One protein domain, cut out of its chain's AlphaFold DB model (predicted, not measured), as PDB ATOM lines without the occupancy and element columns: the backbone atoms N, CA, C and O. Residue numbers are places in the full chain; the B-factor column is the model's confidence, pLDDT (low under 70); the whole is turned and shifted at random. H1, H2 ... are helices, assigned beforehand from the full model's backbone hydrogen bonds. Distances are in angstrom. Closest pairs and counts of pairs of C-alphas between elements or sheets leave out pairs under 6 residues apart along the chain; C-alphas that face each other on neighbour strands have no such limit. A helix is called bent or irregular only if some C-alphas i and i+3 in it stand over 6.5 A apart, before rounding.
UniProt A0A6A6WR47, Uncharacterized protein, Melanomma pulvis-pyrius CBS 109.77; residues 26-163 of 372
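Overview. This is residues 26 to 163 of the 372 residues of an uncharacterized protein of Melanomma pulvis-pyrius CBS 109.77 (UniProt A0A6A6WR47). The model is a narrow rod of three long helices: the bent H3 runs along its length in the middle, H2 is folded on its arm H3a as a hairpin on one side, and H5 folds back along the other side over parts of both arms. The short H4 makes the corner between H3 and H5 at one end, while the short H1 sits beside H3b on the same side of H3 as H2, after residues 26 to 48, which hold no named element. The printed part has 138 residues with five named helices, H1 to H5 in order, and no named strand; the class is all helix. The whole is loose, with a radius of gyration of the C-alphas of 19.8 A and spans of 69 by 29 by 21 A.

Arrangement. Start with H1, residues 49 to 52, and H2, residues 55 to 75: they are close but not clearly touching, with the C-alphas of Lys 52 and Arg 58 closest at 6.7 A. Next comes the hub, H3, residues 82 to 120, assigned as one helix by its hydrogen bonds but bent, with C-alphas 100 and 103 7.2 A apart; its arms H3a, residues 82 to 100, and H3b, residues 103 to 120, stand at a steep tilt of 43 degrees. H2 and H3a touch as a helical hairpin, opposite ways at a shallow tilt of 30 degrees; their closest C-alphas, those of Leu 67 and Thr 91, are 5.8 A apart. H1 and H3b only just touch, with 3 pairs of C-alphas within 8 A, the closest being Trp 51 and Lys 109 at 7.1 A. Look next at H4, residues 123 to 128, which touches H3b only at the corner, C-alphas 118 and 126 being closest at 5.6 A. H5, residues 130 to 159, touches H3b at a shallow tilt of 27 degrees, opposite ways, with C-alphas 108 and 140 closest at 5.9 A. With residues 151 to 159 alone it touches H3a, at 17 degrees, also shallow and opposite ways, with C-alphas 97 and 154 closest at 5.7 A. These three shallow pairs make the helix packing mostly aligned, lines nearly side by side. H2 and H5 are apart. In H2, H3a, H3b, H4 and H5 every O i to N i+4 pair is within hydrogen-bond range; H1 is too short for such a pair.

Along the chain. Find C-alpha 49 at (17.145, 37.267, -30.407), where H1 begins. H2 then runs 30.6 A, H3a 27.1 A and H3b 25.9 A. H5 runs 43.1 A, from C-alpha 130 at (17.621, 53.200, -9.840) to C-alpha 159 at (5.152, 54.675, -51.110).

Size, cuts and confidence. The C-alphas farthest apart, those of Pro 79 and Lys 124, are 68.9 A apart. Residues 75 to 80, of which 75 belongs to H2, stand free. The printed part has no cut, and no link between helices is long. The mean pLDDT of the printed part is 73.3; 39 residues are under 70, among them 26 to 43, 77 to 86 and 159 to 163.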
ATOM      1  N   MET A  26      22.164  31.864 -21.273       51.81
ATOM      2  CA  MET A  26      20.779  31.686 -20.840       51.81
ATOM      3  C   MET A  26      19.982  32.917 -21.265       51.81
ATOM      4  O   MET A  26      19.903  33.922 -20.552       51.81
ATOM      5  N   GLN A  27      19.425  32.841 -22.469       56.97
ATOM      6  CA  GLN A  27      18.471  33.798 -22.996       56.97
ATOM      7  C   GLN A  27      17.088  33.508 -22.402       56.97
ATOM      8  O   GLN A  27      16.704  32.361 -22.184       56.97
ATOM      9  N   THR A  28      16.320  34.554 -22.115       58.31
ATOM     10  CA  THR A  28      14.883  34.420 -21.836       58.31
ATOM     11  C   THR A  28      14.136  33.976 -23.099       58.31
ATOM     12  O   THR A  28      14.664  34.094 -24.202       58.31
ATOM     13  N   HIS A  29      12.869  33.560 -22.976       56.16
ATOM     14  CA  HIS A  29      11.998  33.277 -24.133       56.16
ATOM     15  C   HIS A  29      11.864  34.455 -25.120       56.16
ATOM     16  O   HIS A  29      11.449  34.268 -26.258       56.16
ATOM     17  N   HIS A  30      12.237  35.670 -24.706       53.72
ATOM     18  CA  HIS A  30      12.265  36.864 -25.551       53.72
ATOM     19  C   HIS A  30      13.647  37.158 -26.161       53.72
ATOM     20  O   HIS A  30      13.807  38.174 -26.831       53.72
ATOM     21  N   GLY A  31      14.652  36.301 -25.946       56.53
ATOM     22  CA  GLY A  31      16.007  36.471 -26.479       56.53
ATOM     23  C   GLY A  31      16.891  37.449 -25.695       56.53
ATOM     24  O   GLY A  31      17.926  37.867 -26.210       56.53
ATOM     25  N   LEU A  32      16.496  37.841 -24.474       62.66
ATOM     26  CA  LEU A  32      17.281  38.725 -23.597       62.66
ATOM     27  C   LEU A  32      18.229  37.917 -22.709       62.66
ATOM     28  O   LEU A  32      17.803  36.943 -22.090       62.66
ATOM     29  N   LEU A  33      19.485  38.348 -22.601       64.06
ATOM     30  CA  LEU A  33      20.493  37.726 -21.742       64.06
ATOM     31  C   LEU A  33      20.286  38.117 -20.278       64.06
ATOM     32  O   LEU A  33      20.154  39.297 -19.958       64.06
ATOM     33  N   ARG A  34      20.268  37.129 -19.380       64.44
ATOM     34  CA  ARG A  34      20.218  37.380 -17.932       64.44
ATOM     35  C   ARG A  34      21.541  37.971 -17.433       64.44
ATOM     36  O   ARG A  34      22.603  37.629 -17.943       64.44
ATOM     37  N   TRP A  35      21.479  38.794 -16.381       64.69
ATOM     38  CA  TRP A  35      22.661  39.421 -15.768       64.69
ATOM     39  C   TRP A  35      23.754  38.411 -15.386       64.69
ATOM     40  O   TRP A  35      24.936  38.655 -15.592       64.69
ATOM     41  N   ASN A  36      23.362  37.242 -14.875       60.75
ATOM     42  CA  ASN A  36      24.272  36.163 -14.476       60.75
ATOM     43  C   ASN A  36      24.942  35.421 -15.652       60.75
ATOM     44  O   ASN A  36      25.793  34.569 -15.413       60.75
ATOM     45  N   ALA A  37      24.551  35.722 -16.890       62.59
ATOM     46  CA  ALA A  37      25.138  35.189 -18.117       62.59
ATOM     47  C   ALA A  37      25.931  36.254 -18.902       62.59
ATOM     48  O   ALA A  37      26.426  35.960 -19.988       62.59
ATOM     49  N   TRP A  38      26.040  37.484 -18.383       66.50
ATOM     50  CA  TRP A  38      26.817  38.548 -19.013       66.50
ATOM     51  C   TRP A  38      28.294  38.455 -18.619       66.50
ATOM     52  O   TRP A  38      28.640  38.431 -17.440       66.50
ATOM     53  N   ASP A  39      29.168  38.430 -19.621       66.38
ATOM     54  CA  ASP A  39      30.626  38.323 -19.487       66.38
ATOM     55  C   ASP A  39      31.330  39.681 -19.283       66.38
ATOM     56  O   ASP A  39      32.556  39.742 -19.173       66.38
ATOM     57  N   GLY A  40      30.568  40.780 -19.233       59.75
ATOM     58  CA  GLY A  40      31.085  42.138 -19.070       59.75
ATOM     59  C   GLY A  40      31.593  42.791 -20.360       59.75
ATOM     60  O   GLY A  40      32.104  43.911 -20.296       59.75
ATOM     61  N   ARG A  41      31.474  42.135 -21.524       63.12
ATOM     62  CA  ARG A  41      31.856  42.714 -22.823       63.12
ATOM     63  C   ARG A  41      30.722  43.545 -23.425       63.12
ATOM     64  O   ARG A  41      29.551  43.380 -23.074       63.12
ATOM     65  N   LEU A  42      31.081  44.432 -24.358       59.31
ATOM     66  CA  LEU A  42      30.108  45.125 -25.204       59.31
ATOM     67  C   LEU A  42      29.365  44.091 -26.060       59.31
ATOM     68  O   LEU A  42      29.969  43.317 -26.802       59.31
ATOM     69  N   TRP A  43      28.044  44.075 -25.928       67.94
ATOM     70  CA  TRP A  43      27.143  43.219 -26.691       67.94
ATOM     71  C   TRP A  43      27.163  43.622 -28.159       67.94
ATOM     72  O   TRP A  43      27.047  44.801 -28.489       67.94
ATOM     73  N   ASN A  44      27.184  42.629 -29.044       73.25
ATOM     74  CA  ASN A  44      26.710  42.849 -30.399       73.25
ATOM     75  C   ASN A  44      25.185  42.651 -30.405       73.25
ATOM     76  O   ASN A  44      24.713  41.511 -30.364       73.25
ATOM     77  N   ILE A  45      24.434  43.760 -30.435       75.31
ATOM     78  CA  ILE A  45      22.964  43.750 -30.416       75.31
ATOM     79  C   ILE A  45      22.389  42.882 -31.544       75.31
ATOM     80  O   ILE A  45      21.395  42.193 -31.336       75.31
ATOM     81  N   GLU A  46      23.056  42.836 -32.702       78.81
ATOM     82  CA  GLU A  46      22.587  42.154 -33.912       78.81
ATOM     83  C   GLU A  46      22.575  40.629 -33.755       78.81
ATOM     84  O   GLU A  46      21.828  39.914 -34.427       78.81
ATOM     85  N   LYS A  47      23.369  40.117 -32.808       74.38
ATOM     86  CA  LYS A  47      23.422  38.693 -32.463       74.38
ATOM     87  C   LYS A  47      22.330  38.278 -31.473       74.38
ATOM     88  O   LYS A  47      22.153  37.080 -31.250       74.38
ATOM     89  N   LEU A  48      21.598  39.223 -30.878       73.31
ATOM     90  CA  LEU A  48      20.555  38.928 -29.896       73.31
ATOM     91  C   LEU A  48      19.231  38.548 -30.569       73.31
ATOM     92  O   LEU A  48      18.843  39.100 -31.601       73.31
ATOM     93  N   GLY A  49      18.477  37.649 -29.931       71.56
ATOM     94  CA  GLY A  49      17.145  37.267 -30.407       71.56
ATOM     95  C   GLY A  49      16.163  38.444 -30.442       71.56
ATOM     96  O   GLY A  49      15.290  38.492 -31.303       71.56
ATOM     97  N   THR A  50      16.329  39.435 -29.562       74.25
ATOM     98  CA  THR A  50      15.517  40.663 -29.555       74.25
ATOM     99  C   THR A  50      15.705  41.529 -30.795       74.25
ATOM    100  O   THR A  50      14.757  42.198 -31.212       74.25
ATOM    101  N   TRP A  51      16.899  41.514 -31.390       80.75
ATOM    102  CA  TRP A  51      17.182  42.205 -32.643       80.75
ATOM    103  C   TRP A  51      16.532  41.489 -33.821       80.75
ATOM    104  O   TRP A  51      15.717  42.085 -34.521       80.75
ATOM    105  N   LYS A  52      16.796  40.186 -33.968       77.75
ATOM    106  CA  LYS A  52      16.235  39.361 -35.051       77.75
ATOM    107  C   LYS A  52      14.706  39.314 -35.029       77.75
ATOM    108  O   LYS A  52      14.061  39.304 -36.065       77.75
ATOM    109  N   ASN A  53      14.096  39.345 -33.843       75.25
ATOM    110  CA  ASN A  53      12.640  39.367 -33.696       75.25
ATOM    111  C   ASN A  53      12.034  40.780 -33.752       75.25
ATOM    112  O   ASN A  53      10.817  40.942 -33.608       75.25
ATOM    113  N   CYS A  54      12.833  41.821 -33.973       80.00
ATOM    114  CA  CYS A  54      12.332  43.181 -34.109       80.00
ATOM    115  C   CYS A  54      11.502  43.312 -35.400       80.00
ATOM    116  O   CYS A  54      11.901  42.837 -36.459       80.00
ATOM    117  N   GLY A  55      10.319  43.930 -35.321       79.75
ATOM    118  CA  GLY A  55       9.403  44.057 -36.466       79.75
ATOM    119  C   GLY A  55      10.046  44.709 -37.701       79.75
ATOM    120  O   GLY A  55       9.987  44.114 -38.773       79.75
ATOM    121  N   PRO A  56      10.693  45.883 -37.566       80.12
ATOM    122  CA  PRO A  56      11.412  46.527 -38.664       80.12
ATOM    123  C   PRO A  56      12.582  45.720 -39.240       80.12
ATOM    124  O   PRO A  56      12.772  45.744 -40.448       80.12
ATOM    125  N   VAL A  57      13.335  44.990 -38.407       82.56
ATOM    126  CA  VAL A  57      14.461  44.150 -38.868       82.56
ATOM    127  C   VAL A  57      13.937  42.998 -39.725       82.56
ATOM    128  O   VAL A  57      14.385  42.819 -40.849       82.56
ATOM    129  N   ARG A  58      12.889  42.303 -39.266       84.19
ATOM    130  CA  ARG A  58      12.227  41.255 -40.062       84.19
ATOM    131  C   ARG A  58      11.628  41.789 -41.356       84.19
ATOM    132  O   ARG A  58      11.664  41.126 -42.383       84.19
ATOM    133  N   ALA A  59      11.036  42.981 -41.311       80.75
ATOM    134  CA  ALA A  59      10.462  43.595 -42.500       80.75
ATOM    135  C   ALA A  59      11.537  43.976 -43.531       80.75
ATOM    136  O   ALA A  59      11.296  43.810 -44.726       80.75
ATOM    137  N   LEU A  60      12.717  44.414 -43.078       86.56
ATOM    138  CA  LEU A  60      13.881  44.623 -43.936       86.56
ATOM    139  C   LEU A  60      14.340  43.315 -44.585       86.56
ATOM    140  O   LEU A  60      14.446  43.278 -45.803       86.56
ATOM    141  N   GLU A  61      14.539  42.249 -43.806       84.00
ATOM    142  CA  GLU A  61      14.959  40.936 -44.327       84.00
ATOM    143  C   GLU A  61      13.988  40.425 -45.407       84.00
ATOM    144  O   GLU A  61      14.400  39.969 -46.474       84.00
ATOM    145  N   ILE A  62      12.678  40.568 -45.173       80.81
ATOM    146  CA  ILE A  62      11.643  40.217 -46.155       80.81
ATOM    147  C   ILE A  62      11.747  41.096 -47.410       80.81
ATOM    148  O   ILE A  62      11.588  40.595 -48.523       80.81
ATOM    149  N   ALA A  63      11.967  42.403 -47.256       79.88
ATOM    150  CA  ALA A  63      12.090  43.324 -48.383       79.88
ATOM    151  C   ALA A  63      13.356  43.052 -49.213       79.88
ATOM    152  O   ALA A  63      13.291  43.075 -50.440       79.88
ATOM    153  N   GLU A  64      14.478  42.732 -48.567       87.38
ATOM    154  CA  GLU A  64      15.725  42.339 -49.228       87.38
ATOM    155  C   GLU A  64      15.550  41.030 -50.005       87.38
ATOM    156  O   GLU A  64      15.924  40.963 -51.173       87.38
ATOM    157  N   ALA A  65      14.880  40.031 -49.422       79.81
ATOM    158  CA  ALA A  65      14.552  38.791 -50.125       79.81
ATOM    159  C   ALA A  65      13.648  39.034 -51.349       79.81
ATOM    160  O   ALA A  65      13.889  38.487 -52.424       79.81
ATOM    161  N   LYS A  66      12.623  39.890 -51.218       77.12
ATOM    162  CA  LYS A  66      11.759  40.289 -52.346       77.12
ATOM    163  C   LYS A  66      12.556  40.992 -53.452       77.12
ATOM    164  O   LYS A  66      12.307  40.737 -54.628       77.12
ATOM    165  N   LEU A  67      13.483  41.877 -53.082       85.88
ATOM    166  CA  LEU A  67      14.331  42.609 -54.022       85.88
ATOM    167  C   LEU A  67      15.254  41.665 -54.794       85.88
ATOM    168  O   LEU A  67      15.395  41.809 -56.006       85.88
ATOM    169  N   GLU A  68      15.843  40.691 -54.107       84.62
ATOM    170  CA  GLU A  68      16.730  39.701 -54.714       84.62
ATOM    171  C   GLU A  68      15.989  38.846 -55.751       84.62
ATOM    172  O   GLU A  68      16.410  38.759 -56.903       84.62
ATOM    173  N   VAL A  69      14.807  38.329 -55.399       79.19
ATOM    174  CA  VAL A  69      13.946  37.587 -56.339       79.19
ATOM    175  C   VAL A  69      13.576  38.440 -57.556       79.19
ATOM    176  O   VAL A  69      13.557  37.950 -58.684       79.19
ATOM    177  N   ALA A  70      13.285  39.724 -57.348       75.50
ATOM    178  CA  ALA A  70      12.949  40.630 -58.440       75.50
ATOM    179  C   ALA A  70      14.137  40.896 -59.380       75.50
ATOM    180  O   ALA A  70      13.954  40.921 -60.594       75.50
ATOM    181  N   ARG A  71      15.356  41.036 -58.841       83.69
ATOM    182  CA  ARG A  71      16.590  41.193 -59.632       83.69
ATOM    183  C   ARG A  71      16.931  39.938 -60.433       83.69
ATOM    184  O   ARG A  71      17.344  40.045 -61.587       83.69
ATOM    185  N   GLN A  72      16.713  38.760 -59.855       81.81
ATOM    186  CA  GLN A  72      16.910  37.484 -60.548       81.81
ATOM    187  C   GLN A  72      15.965  37.341 -61.746       81.81
ATOM    188  O   GLN A  72      16.403  37.005 -62.840       81.81
ATOM    189  N   ARG A  73      14.686  37.708 -61.587       73.31
ATOM    190  CA  ARG A  73      13.724  37.737 -62.706       73.31
ATOM    191  C   ARG A  73      14.122  38.712 -63.811       73.31
ATOM    192  O   ARG A  73      13.878  38.440 -64.981       73.31
ATOM    193  N   LEU A  74      14.724  39.839 -63.436       75.50
ATOM    194  CA  LEU A  74      15.164  40.866 -64.380       75.50
ATOM    195  C   LEU A  74      16.416  40.452 -65.170       75.50
ATOM    196  O   LEU A  74      16.619  40.933 -66.279       75.50
ATOM    197  N   SER A  75      17.244  39.573 -64.598       74.44
ATOM    198  CA  SER A  75      18.480  39.067 -65.210       74.44
ATOM    199  C   SER A  75      18.276  37.787 -66.030       74.44
ATOM    200  O   SER A  75      19.054  37.524 -66.946       74.44
ATOM    201  N   SER A  76      17.214  37.013 -65.782       73.12
ATOM    202  CA  SER A  76      16.874  35.820 -66.564       73.12
ATOM    203  C   SER A  76      16.183  36.168 -67.903       73.12
ATOM    204  O   SER A  76      14.962  36.249 -67.956       73.12
ATOM    205  N   HIS A  77      16.979  36.405 -68.957       50.97
ATOM    206  CA  HIS A  77      16.748  36.367 -70.428       50.97
ATOM    207  C   HIS A  77      15.352  36.530 -71.104       50.97
ATOM    208  O   HIS A  77      15.219  36.224 -72.286       50.97
ATOM    209  N   ALA A  78      14.331  37.098 -70.468       55.59
ATOM    210  CA  ALA A  78      13.128  37.602 -71.145       55.59
ATOM    211  C   ALA A  78      13.197  39.136 -71.273       55.59
ATOM    212  O   ALA A  78      13.828  39.769 -70.423       55.59
ATOM    213  N   PRO A  79      12.564  39.775 -72.282       55.53
ATOM    214  CA  PRO A  79      12.507  41.235 -72.343       55.53
ATOM    215  C   PRO A  79      11.945  41.764 -71.020       55.53
ATOM    216  O   PRO A  79      10.809  41.449 -70.650       55.53
ATOM    217  N   SER A  80      12.777  42.510 -70.281       55.94
ATOM    218  CA  SER A  80      12.469  42.958 -68.923       55.94
ATOM    219  C   SER A  80      11.132  43.688 -68.932       55.94
ATOM    220  O   SER A  80      10.996  44.728 -69.587       55.94
ATOM    221  N   ARG A  81      10.125  43.160 -68.230       59.31
ATOM    222  CA  ARG A  81       8.824  43.824 -68.187       59.31
ATOM    223  C   ARG A  81       9.013  45.142 -67.425       59.31
ATOM    224  O   ARG A  81       9.629  45.138 -66.358       59.31
ATOM    225  N   PRO A  82       8.460  46.276 -67.892       57.59
ATOM    226  CA  PRO A  82       8.486  47.545 -67.151       57.59
ATOM    227  C   PRO A  82       7.987  47.415 -65.701       57.59
ATOM    228  O   PRO A  82       8.398  48.165 -64.818       57.59
ATOM    229  N   LEU A  83       7.133  46.418 -65.463       59.00
ATOM    230  CA  LEU A  83       6.635  45.995 -64.163       59.00
ATOM    231  C   LEU A  83       7.732  45.507 -63.203       59.00
ATOM    232  O   LEU A  83       7.709  45.860 -62.026       59.00
ATOM    233  N   ASP A  84       8.694  44.729 -63.700       62.41
ATOM    234  CA  ASP A  84       9.786  44.186 -62.890       62.41
ATOM    235  C   ASP A  84      10.774  45.302 -62.524       62.41
ATOM    236  O   ASP A  84      11.151  45.432 -61.361       62.41
ATOM    237  N   ASN A  85      11.083  46.201 -63.468       66.19
ATOM    238  CA  ASN A  85      11.874  47.414 -63.208       66.19
ATOM    239  C   ASN A  85      11.205  48.319 -62.160       66.19
ATOM    240  O   ASN A  85      11.849  48.820 -61.238       66.19
ATOM    241  N   PHE A  86       9.889  48.504 -62.268       66.81
ATOM    242  CA  PHE A  86       9.105  49.239 -61.282       66.81
ATOM    243  C   PHE A  86       9.163  48.584 -59.893       66.81
ATOM    244  O   PHE A  86       9.393  49.277 -58.900       66.81
ATOM    245  N   PHE A  87       8.986  47.263 -59.814       70.69
ATOM    246  CA  PHE A  87       9.009  46.522 -58.554       70.69
ATOM    247  C   PHE A  87      10.395  46.550 -57.895       70.69
ATOM    248  O   PHE A  87      10.490  46.743 -56.680       70.69
ATOM    249  N   VAL A  88      11.469  46.436 -58.682       78.69
ATOM    250  CA  VAL A  88      12.854  46.589 -58.211       78.69
ATOM    251  C   VAL A  88      13.081  47.993 -57.649       78.69
ATOM    252  O   VAL A  88      13.569  48.119 -56.525       78.69
ATOM    253  N   ASN A  89      12.676  49.043 -58.368       75.56
ATOM    254  CA  ASN A  89      12.843  50.431 -57.918       75.56
ATOM    255  C   ASN A  89      12.062  50.720 -56.630       75.56
ATOM    256  O   ASN A  89      12.602  51.296 -55.682       75.56
ATOM    257  N   HIS A  90      10.803  50.279 -56.566       79.38
ATOM    258  CA  HIS A  90       9.966  50.423 -55.375       79.38
ATOM    259  C   HIS A  90      10.564  49.685 -54.172       79.38
ATOM    260  O   HIS A  90      10.744  50.277 -53.107       79.38
ATOM    261  N   THR A  91      10.926  48.412 -54.345       80.50
ATOM    262  CA  THR A  91      11.442  47.580 -53.249       80.50
ATOM    263  C   THR A  91      12.818  48.060 -52.781       80.50
ATOM    264  O   THR A  91      13.084  48.058 -51.581       80.50
ATOM    265  N   THR A  92      13.661  48.566 -53.690       87.88
ATOM    266  CA  THR A  92      14.944  49.203 -53.343       87.88
ATOM    267  C   THR A  92      14.727  50.404 -52.422       87.88
ATOM    268  O   THR A  92      15.325  50.471 -51.350       87.88
ATOM    269  N   ALA A  93      13.798  51.299 -52.769       82.50
ATOM    270  CA  ALA A  93      13.477  52.454 -51.933       82.50
ATOM    271  C   ALA A  93      12.910  52.047 -50.556       82.50
ATOM    272  O   ALA A  93      13.184  52.696 -49.544       82.50
ATOM    273  N   VAL A  94      12.143  50.950 -50.484       83.38
ATOM    274  CA  VAL A  94      11.651  50.394 -49.210       83.38
ATOM    275  C   VAL A  94      12.811  49.881 -48.350       83.38
ATOM    276  O   VAL A  94      12.879  50.212 -47.165       83.38
ATOM    277  N   VAL A  95      13.742  49.123 -48.935       89.69
ATOM    278  CA  VAL A  95      14.951  48.626 -48.256       89.69
ATOM    279  C   VAL A  95      15.790  49.786 -47.715       89.69
ATOM    280  O   VAL A  95      16.180  49.771 -46.547       89.69
ATOM    281  N   GLU A  96      16.009  50.834 -48.510       89.62
ATOM    282  CA  GLU A  96      16.730  52.037 -48.080       89.62
ATOM    283  C   GLU A  96      16.039  52.751 -46.913       89.62
ATOM    284  O   GLU A  96      16.701  53.164 -45.955       89.62
ATOM    285  N   ALA A  97      14.705  52.853 -46.937       87.19
ATOM    286  CA  ALA A  97      13.955  53.418 -45.822       87.19
ATOM    287  C   ALA A  97      14.170  52.621 -44.531       87.19
ATOM    288  O   ALA A  97      14.475  53.229 -43.504       87.19
ATOM    289  N   TYR A  98      14.082  51.288 -44.574       88.06
ATOM    290  CA  TYR A  98      14.376  50.447 -43.410       88.06
ATOM    291  C   TYR A  98      15.821  50.617 -42.924       88.06
ATOM    292  O   TYR A  98      16.038  50.858 -41.734       88.06
ATOM    293  N   ARG A  99      16.803  50.569 -43.835       89.81
ATOM    294  CA  ARG A  99      18.229  50.737 -43.504       89.81
ATOM    295  C   ARG A  99      18.517  52.080 -42.836       89.81
ATOM    296  O   ARG A  99      19.261  52.124 -41.863       89.81
ATOM    297  N   SER A 100      17.869  53.155 -43.287       88.19
ATOM    298  CA  SER A 100      18.045  54.495 -42.710       88.19
ATOM    299  C   SER A 100      17.569  54.622 -41.254       88.19
ATOM    300  O   SER A 100      18.003  55.527 -40.544       88.19
ATOM    301  N   VAL A 101      16.690  53.721 -40.794       85.94
ATOM    302  CA  VAL A 101      16.112  53.740 -39.438       85.94
ATOM    303  C   VAL A 101      16.803  52.736 -38.499       85.94
ATOM    304  O   VAL A 101      16.729  52.884 -37.277       85.94
ATOM    305  N   LEU A 102      17.529  51.747 -39.040       86.31
ATOM    306  CA  LEU A 102      18.231  50.716 -38.261       86.31
ATOM    307  C   LEU A 102      19.131  51.258 -37.136       86.31
ATOM    308  O   LEU A 102      19.053  50.697 -36.039       86.31
ATOM    309  N   PRO A 103      19.937  52.325 -37.324       86.69
ATOM    310  CA  PRO A 103      20.782  52.844 -36.247       86.69
ATOM    311  C   PRO A 103      19.978  53.275 -35.014       86.69
ATOM    312  O   PRO A 103      20.384  53.026 -33.881       86.69
ATOM    313  N   PHE A 104      18.792  53.854 -35.215       84.12
ATOM    314  CA  PHE A 104      17.934  54.285 -34.113       84.12
ATOM    315  C   PHE A 104      17.239  53.107 -33.427       84.12
ATOM    316  O   PHE A 104      17.126  53.078 -32.202       84.12
ATOM    317  N   ILE A 105      16.831  52.093 -34.197       84.94
ATOM    318  CA  ILE A 105      16.302  50.833 -33.647       84.94
ATOM    319  C   ILE A 105      17.371  50.144 -32.793       84.94
ATOM    320  O   ILE A 105      17.057  49.590 -31.741       84.94
ATOM    321  N   ARG A 106      18.638  50.198 -33.215       84.06
ATOM    322  CA  ARG A 106      19.770  49.671 -32.450       84.06
ATOM    323  C   ARG A 106      19.900  50.356 -31.099       84.06
ATOM    324  O   ARG A 106      19.916  49.652 -30.092       84.06
ATOM    325  N   ILE A 107      19.879  51.685 -31.067       83.12
ATOM    326  CA  ILE A 107      19.900  52.455 -29.814       83.12
ATOM    327  C   ILE A 107      18.712  52.067 -28.917       83.12
ATOM    328  O   ILE A 107      18.895  51.796 -27.730       83.12
ATOM    329  N   GLU A 108      17.500  51.961 -29.476       83.75
ATOM    330  CA  GLU A 108      16.308  51.539 -28.725       83.75
ATOM    331  C   GLU A 108      16.496  50.151 -28.080       83.75
ATOM    332  O   GLU A 108      16.177  49.951 -26.903       83.75
ATOM    333  N   LYS A 109      17.036  49.179 -28.828       82.94
ATOM    334  CA  LYS A 109      17.276  47.820 -28.316       82.94
ATOM    335  C   LYS A 109      18.404  47.765 -27.299       82.94
ATOM    336  O   LYS A 109      18.259  47.052 -26.309       82.94
ATOM    337  N   GLU A 110      19.472  48.530 -27.489       80.00
ATOM    338  CA  GLU A 110      20.549  48.662 -26.504       80.00
ATOM    339  C   GLU A 110      20.009  49.226 -25.178       80.00
ATOM    340  O   GLU A 110      20.265  48.649 -24.119       80.00
ATOM    341  N   MET A 111      19.163  50.263 -25.218       78.69
ATOM    342  CA  MET A 111      18.503  50.797 -24.017       78.69
ATOM    343  C   MET A 111      17.582  49.772 -23.342       78.69
ATOM    344  O   MET A 111      17.593  49.650 -22.117       78.69
ATOM    345  N   SER A 112      16.814  49.004 -24.120       77.38
ATOM    346  CA  SER A 112      15.929  47.957 -23.588       77.38
ATOM    347  C   SER A 112      16.706  46.819 -22.915       77.38
ATOM    348  O   SER A 112      16.294  46.324 -21.863       77.38
ATOM    349  N   VAL A 113      17.848  46.429 -23.485       76.50
ATOM    350  CA  VAL A 113      18.755  45.444 -22.885       76.50
ATOM    351  C   VAL A 113      19.331  45.990 -21.575       76.50
ATOM    352  O   VAL A 113      19.270  45.300 -20.558       76.50
ATOM    353  N   CYS A 114      19.803  47.239 -21.560       76.62
ATOM    354  CA  CYS A 114      20.289  47.901 -20.347       76.62
ATOM    355  C   CYS A 114      19.225  47.964 -19.234       76.62
ATOM    356  O   CYS A 114      19.527  47.621 -18.091       76.62
ATOM    357  N   ASP A 115      17.979  48.336 -19.553       76.25
ATOM    358  CA  ASP A 115      16.867  48.334 -18.587       76.25
ATOM    359  C   ASP A 115      16.632  46.932 -18.003       76.25
ATOM    360  O   ASP A 115      16.596  46.759 -16.780       76.25
ATOM    361  N   PHE A 116      16.554  45.909 -18.859       76.75
ATOM    362  CA  PHE A 116      16.354  44.523 -18.427       76.75
ATOM    363  C   PHE A 116      17.460  44.041 -17.479       76.75
ATOM    364  O   PHE A 116      17.199  43.408 -16.451       76.75
ATOM    365  N   LEU A 117      18.706  44.364 -17.800       74.38
ATOM    366  CA  LEU A 117      19.872  43.973 -17.023       74.38
ATOM    367  C   LEU A 117      19.903  44.633 -15.651       74.38
ATOM    368  O   LEU A 117      20.071  43.947 -14.647       74.38
ATOM    369  N   ILE A 118      19.664  45.943 -15.577       74.19
ATOM    370  CA  ILE A 118      19.632  46.653 -14.294       74.19
ATOM    371  C   ILE A 118      18.492  46.112 -13.416       74.19
ATOM    372  O   ILE A 118      18.692  45.899 -12.217       74.19
ATOM    373  N   ARG A 119      17.321  45.810 -13.993       73.94
ATOM    374  CA  ARG A 119      16.186  45.219 -13.256       73.94
ATOM    375  C   ARG A 119      16.472  43.830 -12.702       73.94
ATOM    376  O   ARG A 119      16.000  43.513 -11.610       73.94
ATOM    377  N   THR A 120      17.197  43.016 -13.468       74.62
ATOM    378  CA  THR A 120      17.547  41.630 -13.116       74.62
ATOM    379  C   THR A 120      18.862  41.516 -12.345       74.62
ATOM    380  O   THR A 120      19.227  40.424 -11.912       74.62
ATOM    381  N   SER A 121      19.563  42.633 -12.141       70.00
ATOM    382  CA  SER A 121      20.773  42.699 -11.329       70.00
ATOM    383  C   SER A 121      20.479  42.525  -9.834       70.00
ATOM    384  O   SER A 121      19.348  42.654  -9.357       70.00
ATOM    385  N   HIS A 122      21.536  42.253  -9.069       79.31
ATOM    386  CA  HIS A 122      21.466  42.183  -7.613       79.31
ATOM    387  C   HIS A 122      20.936  43.500  -7.010       79.31
ATOM    388  O   HIS A 122      21.274  44.589  -7.479       79.31
ATOM    389  N   TRP A 123      20.159  43.420  -5.923       77.50
ATOM    390  CA  TRP A 123      19.421  44.560  -5.357       77.50
ATOM    391  C   TRP A 123      20.293  45.793  -5.060       77.50
ATOM    392  O   TRP A 123      19.850  46.917  -5.275       77.50
ATOM    393  N   LYS A 124      21.552  45.598  -4.641       79.25
ATOM    394  CA  LYS A 124      22.521  46.689  -4.411       79.25
ATOM    395  C   LYS A 124      22.817  47.499  -5.684       79.25
ATOM    396  O   LYS A 124      22.870  48.723  -5.632       79.25
ATOM    397  N   ILE A 125      22.983  46.824  -6.825       74.19
ATOM    398  CA  ILE A 125      23.231  47.462  -8.130       74.19
ATOM    399  C   ILE A 125      21.959  48.164  -8.599       74.19
ATOM    400  O   ILE A 125      22.003  49.332  -8.976       74.19
ATOM    401  N   ARG A 126      20.816  47.480  -8.493       75.69
ATOM    402  CA  ARG A 126      19.506  48.030  -8.850       75.69
ATOM    403  C   ARG A 126      19.163  49.299  -8.065       75.69
ATOM    404  O   ARG A 126      18.678  50.251  -8.660       75.69
ATOM    405  N   ASN A 127      19.436  49.333  -6.761       76.50
ATOM    406  CA  ASN A 127      19.178  50.510  -5.925       76.50
ATOM    407  C   ASN A 127      20.132  51.661  -6.270       76.50
ATOM    408  O   ASN A 127      19.689  52.798  -6.397       76.50
ATOM    409  N   ARG A 128      21.419  51.365  -6.499       75.50
ATOM    410  CA  ARG A 128      22.417  52.370  -6.900       75.50
ATOM    411  C   ARG A 128      22.112  52.989  -8.267       75.50
ATOM    412  O   ARG A 128      22.286  54.188  -8.443       75.50
ATOM    413  N   LEU A 129      21.672  52.178  -9.227       74.38
ATOM    414  CA  LEU A 129      21.368  52.604 -10.597       74.38
ATOM    415  C   LEU A 129      19.890  52.961 -10.804       74.38
ATOM    416  O   LEU A 129      19.501  53.273 -11.924       74.38
ATOM    417  N   GLY A 130      19.061  52.936  -9.758       70.69
ATOM    418  CA  GLY A 130      17.621  53.200  -9.840       70.69
ATOM    419  C   GLY A 130      17.264  54.541 -10.504       70.69
ATOM    420  O   GLY A 130      16.424  54.547 -11.406       70.69
ATOM    421  N   PRO A 131      17.919  55.665 -10.146       73.94
ATOM    422  CA  PRO A 131      17.703  56.949 -10.819       73.94
ATOM    423  C   PRO A 131      18.091  56.918 -12.306       73.94
ATOM    424  O   PRO A 131      17.356  57.418 -13.158       73.94
ATOM    425  N   SER A 132      19.212  56.270 -12.640       72.50
ATOM    426  CA  SER A 132      19.658  56.087 -14.026       72.50
ATOM    427  C   SER A 132      18.699  55.196 -14.820       72.50
ATOM    428  O   SER A 132      18.432  55.481 -15.982       72.50
ATOM    429  N   LEU A 133      18.128  54.165 -14.190       71.56
ATOM    430  CA  LEU A 133      17.127  53.284 -14.787       71.56
ATOM    431  C   LEU A 133      15.867  54.059 -15.180       71.56
ATOM    432  O   LEU A 133      15.389  53.907 -16.299       71.56
ATOM    433  N   ALA A 134      15.355  54.916 -14.292       67.06
ATOM    434  CA  ALA A 134      14.185  55.743 -14.585       67.06
ATOM    435  C   ALA A 134      14.420  56.646 -15.810       67.06
ATOM    436  O   ALA A 134      13.570  56.712 -16.699       67.06
ATOM    437  N   LYS A 135      15.610  57.254 -15.904       70.88
ATOM    438  CA  LYS A 135      16.002  58.097 -17.043       70.88
ATOM    439  C   LYS A 135      16.179  57.300 -18.341       70.88
ATOM    440  O   LYS A 135      15.754  57.755 -19.403       70.88
ATOM    441  N   VAL A 136      16.755  56.096 -18.266       69.38
ATOM    442  CA  VAL A 136      16.877  55.170 -19.409       69.38
ATOM    443  C   VAL A 136      15.500  54.738 -19.911       69.38
ATOM    444  O   VAL A 136      15.285  54.723 -21.117       69.38
ATOM    445  N   MET A 137      14.549  54.443 -19.024       66.88
ATOM    446  CA  MET A 137      13.180  54.097 -19.423       66.88
ATOM    447  C   MET A 137      12.461  55.246 -20.128       66.88
ATOM    448  O   MET A 137      11.815  55.030 -21.150       66.88
ATOM    449  N   GLU A 138      12.545  56.454 -19.567       70.50
ATOM    450  CA  GLU A 138      11.929  57.653 -20.140       70.50
ATOM    451  C   GLU A 138      12.493  57.937 -21.535       70.50
ATOM    452  O   GLU A 138      11.742  58.100 -22.497       70.50
ATOM    453  N   THR A 139      13.821  57.883 -21.656       71.75
ATOM    454  CA  THR A 139      14.518  58.102 -22.926       71.75
ATOM    455  C   THR A 139      14.194  56.993 -23.926       71.75
ATOM    456  O   THR A 139      13.886  57.279 -25.075       71.75
ATOM    457  N   SER A 140      14.182  55.726 -23.499       73.12
ATOM    458  CA  SER A 140      13.829  54.584 -24.350       73.12
ATOM    459  C   SER A 140      12.408  54.700 -24.907       73.12
ATOM    460  O   SER A 140      12.188  54.411 -26.083       73.12
ATOM    461  N   TYR A 141      11.455  55.165 -24.093       69.00
ATOM    462  CA  TYR A 141      10.085  55.400 -24.541       69.00
ATOM    463  C   TYR A 141      10.013  56.514 -25.593       69.00
ATOM    464  O   TYR A 141       9.421  56.304 -26.651       69.00
ATOM    465  N   ALA A 142      10.645  57.662 -25.324       68.00
ATOM    466  CA  ALA A 142      10.688  58.785 -26.259       68.00
ATOM    467  C   ALA A 142      11.348  58.385 -27.590       68.00
ATOM    468  O   ALA A 142      10.781  58.604 -28.657       68.00
ATOM    469  N   VAL A 143      12.497  57.703 -27.528       71.62
ATOM    470  CA  VAL A 143      13.206  57.190 -28.708       71.62
ATOM    471  C   VAL A 143      12.327  56.222 -29.499       71.62
ATOM    472  O   VAL A 143      12.234  56.354 -30.714       71.62
ATOM    473  N   SER A 144      11.641  55.276 -28.849       73.69
ATOM    474  CA  SER A 144      10.783  54.316 -29.559       73.69
ATOM    475  C   SER A 144       9.605  54.991 -30.273       73.69
ATOM    476  O   SER A 144       9.256  54.617 -31.398       73.69
ATOM    477  N   GLU A 145       9.001  56.015 -29.659       71.19
ATOM    478  CA  GLU A 145       7.935  56.796 -30.293       71.19
ATOM    479  C   GLU A 145       8.445  57.552 -31.528       71.19
ATOM    480  O   GLU A 145       7.858  57.419 -32.607       71.19
ATOM    481  N   GLU A 146       9.568  58.261 -31.399       73.81
ATOM    482  CA  GLU A 146      10.194  59.008 -32.496       73.81
ATOM    483  C   GLU A 146      10.657  58.090 -33.633       73.81
ATOM    484  O   GLU A 146      10.399  58.364 -34.805       73.81
ATOM    485  N   VAL A 147      11.249  56.936 -33.314       75.25
ATOM    486  CA  VAL A 147      11.624  55.911 -34.301       75.25
ATOM    487  C   VAL A 147      10.397  55.391 -35.039       75.25
ATOM    488  O   VAL A 147      10.414  55.258 -36.265       75.25
ATOM    489  N   GLY A 148       9.300  55.141 -34.322       73.00
ATOM    490  CA  GLY A 148       8.033  54.748 -34.925       73.00
ATOM    491  C   GLY A 148       7.470  55.819 -35.865       73.00
ATOM    492  O   GLY A 148       6.937  55.490 -36.930       73.00
ATOM    493  N   ILE A 149       7.580  57.100 -35.508       70.94
ATOM    494  CA  ILE A 149       7.161  58.223 -36.357       70.94
ATOM    495  C   ILE A 149       8.056  58.312 -37.595       70.94
ATOM    496  O   ILE A 149       7.537  58.284 -38.713       70.94
ATOM    497  N   LEU A 150       9.375  58.332 -37.410       74.25
ATOM    498  CA  LEU A 150      10.368  58.406 -38.477       74.25
ATOM    499  C   LEU A 150      10.187  57.274 -39.493       74.25
ATOM    500  O   LEU A 150      10.130  57.530 -40.696       74.25
ATOM    501  N   MET A 151      10.020  56.039 -39.015       78.81
ATOM    502  CA  MET A 151       9.771  54.871 -39.858       78.81
ATOM    503  C   MET A 151       8.519  55.055 -40.720       78.81
ATOM    504  O   MET A 151       8.548  54.828 -41.930       78.81
ATOM    505  N   ASN A 152       7.418  55.506 -40.113       71.81
ATOM    506  CA  ASN A 152       6.179  55.753 -40.846       71.81
ATOM    507  C   ASN A 152       6.367  56.854 -41.895       71.81
ATOM    508  O   ASN A 152       5.958  56.666 -43.034       71.81
ATOM    509  N   VAL A 153       7.004  57.976 -41.546       70.31
ATOM    510  CA  VAL A 153       7.250  59.086 -42.482       70.31
ATOM    511  C   VAL A 153       8.106  58.631 -43.664       70.31
ATOM    512  O   VAL A 153       7.773  58.931 -44.811       70.31
ATOM    513  N   ARG A 154       9.175  57.867 -43.407       76.69
ATOM    514  CA  ARG A 154      10.057  57.323 -44.449       76.69
ATOM    515  C   ARG A 154       9.296  56.397 -45.396       76.69
ATOM    516  O   ARG A 154       9.349  56.616 -46.602       76.69
ATOM    517  N   LEU A 155       8.526  55.444 -44.870       76.88
ATOM    518  CA  LEU A 155       7.712  54.550 -45.701       76.88
ATOM    519  C   LEU A 155       6.640  55.310 -46.476       76.88
ATOM    520  O   LEU A 155       6.456  55.065 -47.659       76.88
ATOM    521  N   ILE A 156       5.953  56.267 -45.853       64.56
ATOM    522  CA  ILE A 156       4.962  57.107 -46.534       64.56
ATOM    523  C   ILE A 156       5.603  57.849 -47.707       64.56
ATOM    524  O   ILE A 156       5.032  57.868 -48.795       64.56
ATOM    525  N   LYS A 157       6.795  58.423 -47.511       71.06
ATOM    526  CA  LYS A 157       7.540  59.108 -48.573       71.06
ATOM    527  C   LYS A 157       7.930  58.149 -49.696       71.06
ATOM    528  O   LYS A 157       7.784  58.514 -50.855       71.06
ATOM    529  N   VAL A 158       8.373  56.937 -49.356       73.38
ATOM    530  CA  VAL A 158       8.711  55.899 -50.338       73.38
ATOM    531  C   VAL A 158       7.484  55.437 -51.105       73.38
ATOM    532  O   VAL A 158       7.564  55.317 -52.312       73.38
ATOM    533  N   HIS A 159       6.348  55.200 -50.453       64.38
ATOM    534  CA  HIS A 159       5.152  54.675 -51.110       64.38
ATOM    535  C   HIS A 159       4.334  55.745 -51.839       64.38
ATOM    536  O   HIS A 159       3.614  55.405 -52.769       64.38
ATOM    537  N   SER A 160       4.415  57.021 -51.451       58.16
ATOM    538  CA  SER A 160       3.578  58.099 -52.006       58.16
ATOM    539  C   SER A 160       3.666  58.241 -53.539       58.16
ATOM    540  O   SER A 160       2.609  58.290 -54.174       58.16
ATOM    541  N   PRO A 161       4.859  58.200 -54.172       57.56
ATOM    542  CA  PRO A 161       4.972  58.225 -55.633       57.56
ATOM    543  C   PRO A 161       4.363  56.998 -56.329       57.56
ATOM    544  O   PRO A 161       3.984  57.081 -57.493       57.56
ATOM    545  N   PHE A 162       4.259  55.866 -55.625       57.62
ATOM    546  CA  PHE A 162       3.859  54.567 -56.182       57.62
ATOM    547  C   PHE A 162       2.403  54.206 -55.836       57.62
ATOM    548  O   PHE A 162       1.779  53.391 -56.517       57.62
ATOM    549  N   ASN A 163       1.840  54.815 -54.787       54.06
ATOM    550  CA  ASN A 163       0.477  54.606 -54.311       54.06
ATOM    551  C   ASN A 163      -0.069  55.869 -53.592       54.06
ATOM    552  O   ASN A 163       0.020  55.993 -52.364       54.06
TER     553      ASN A 163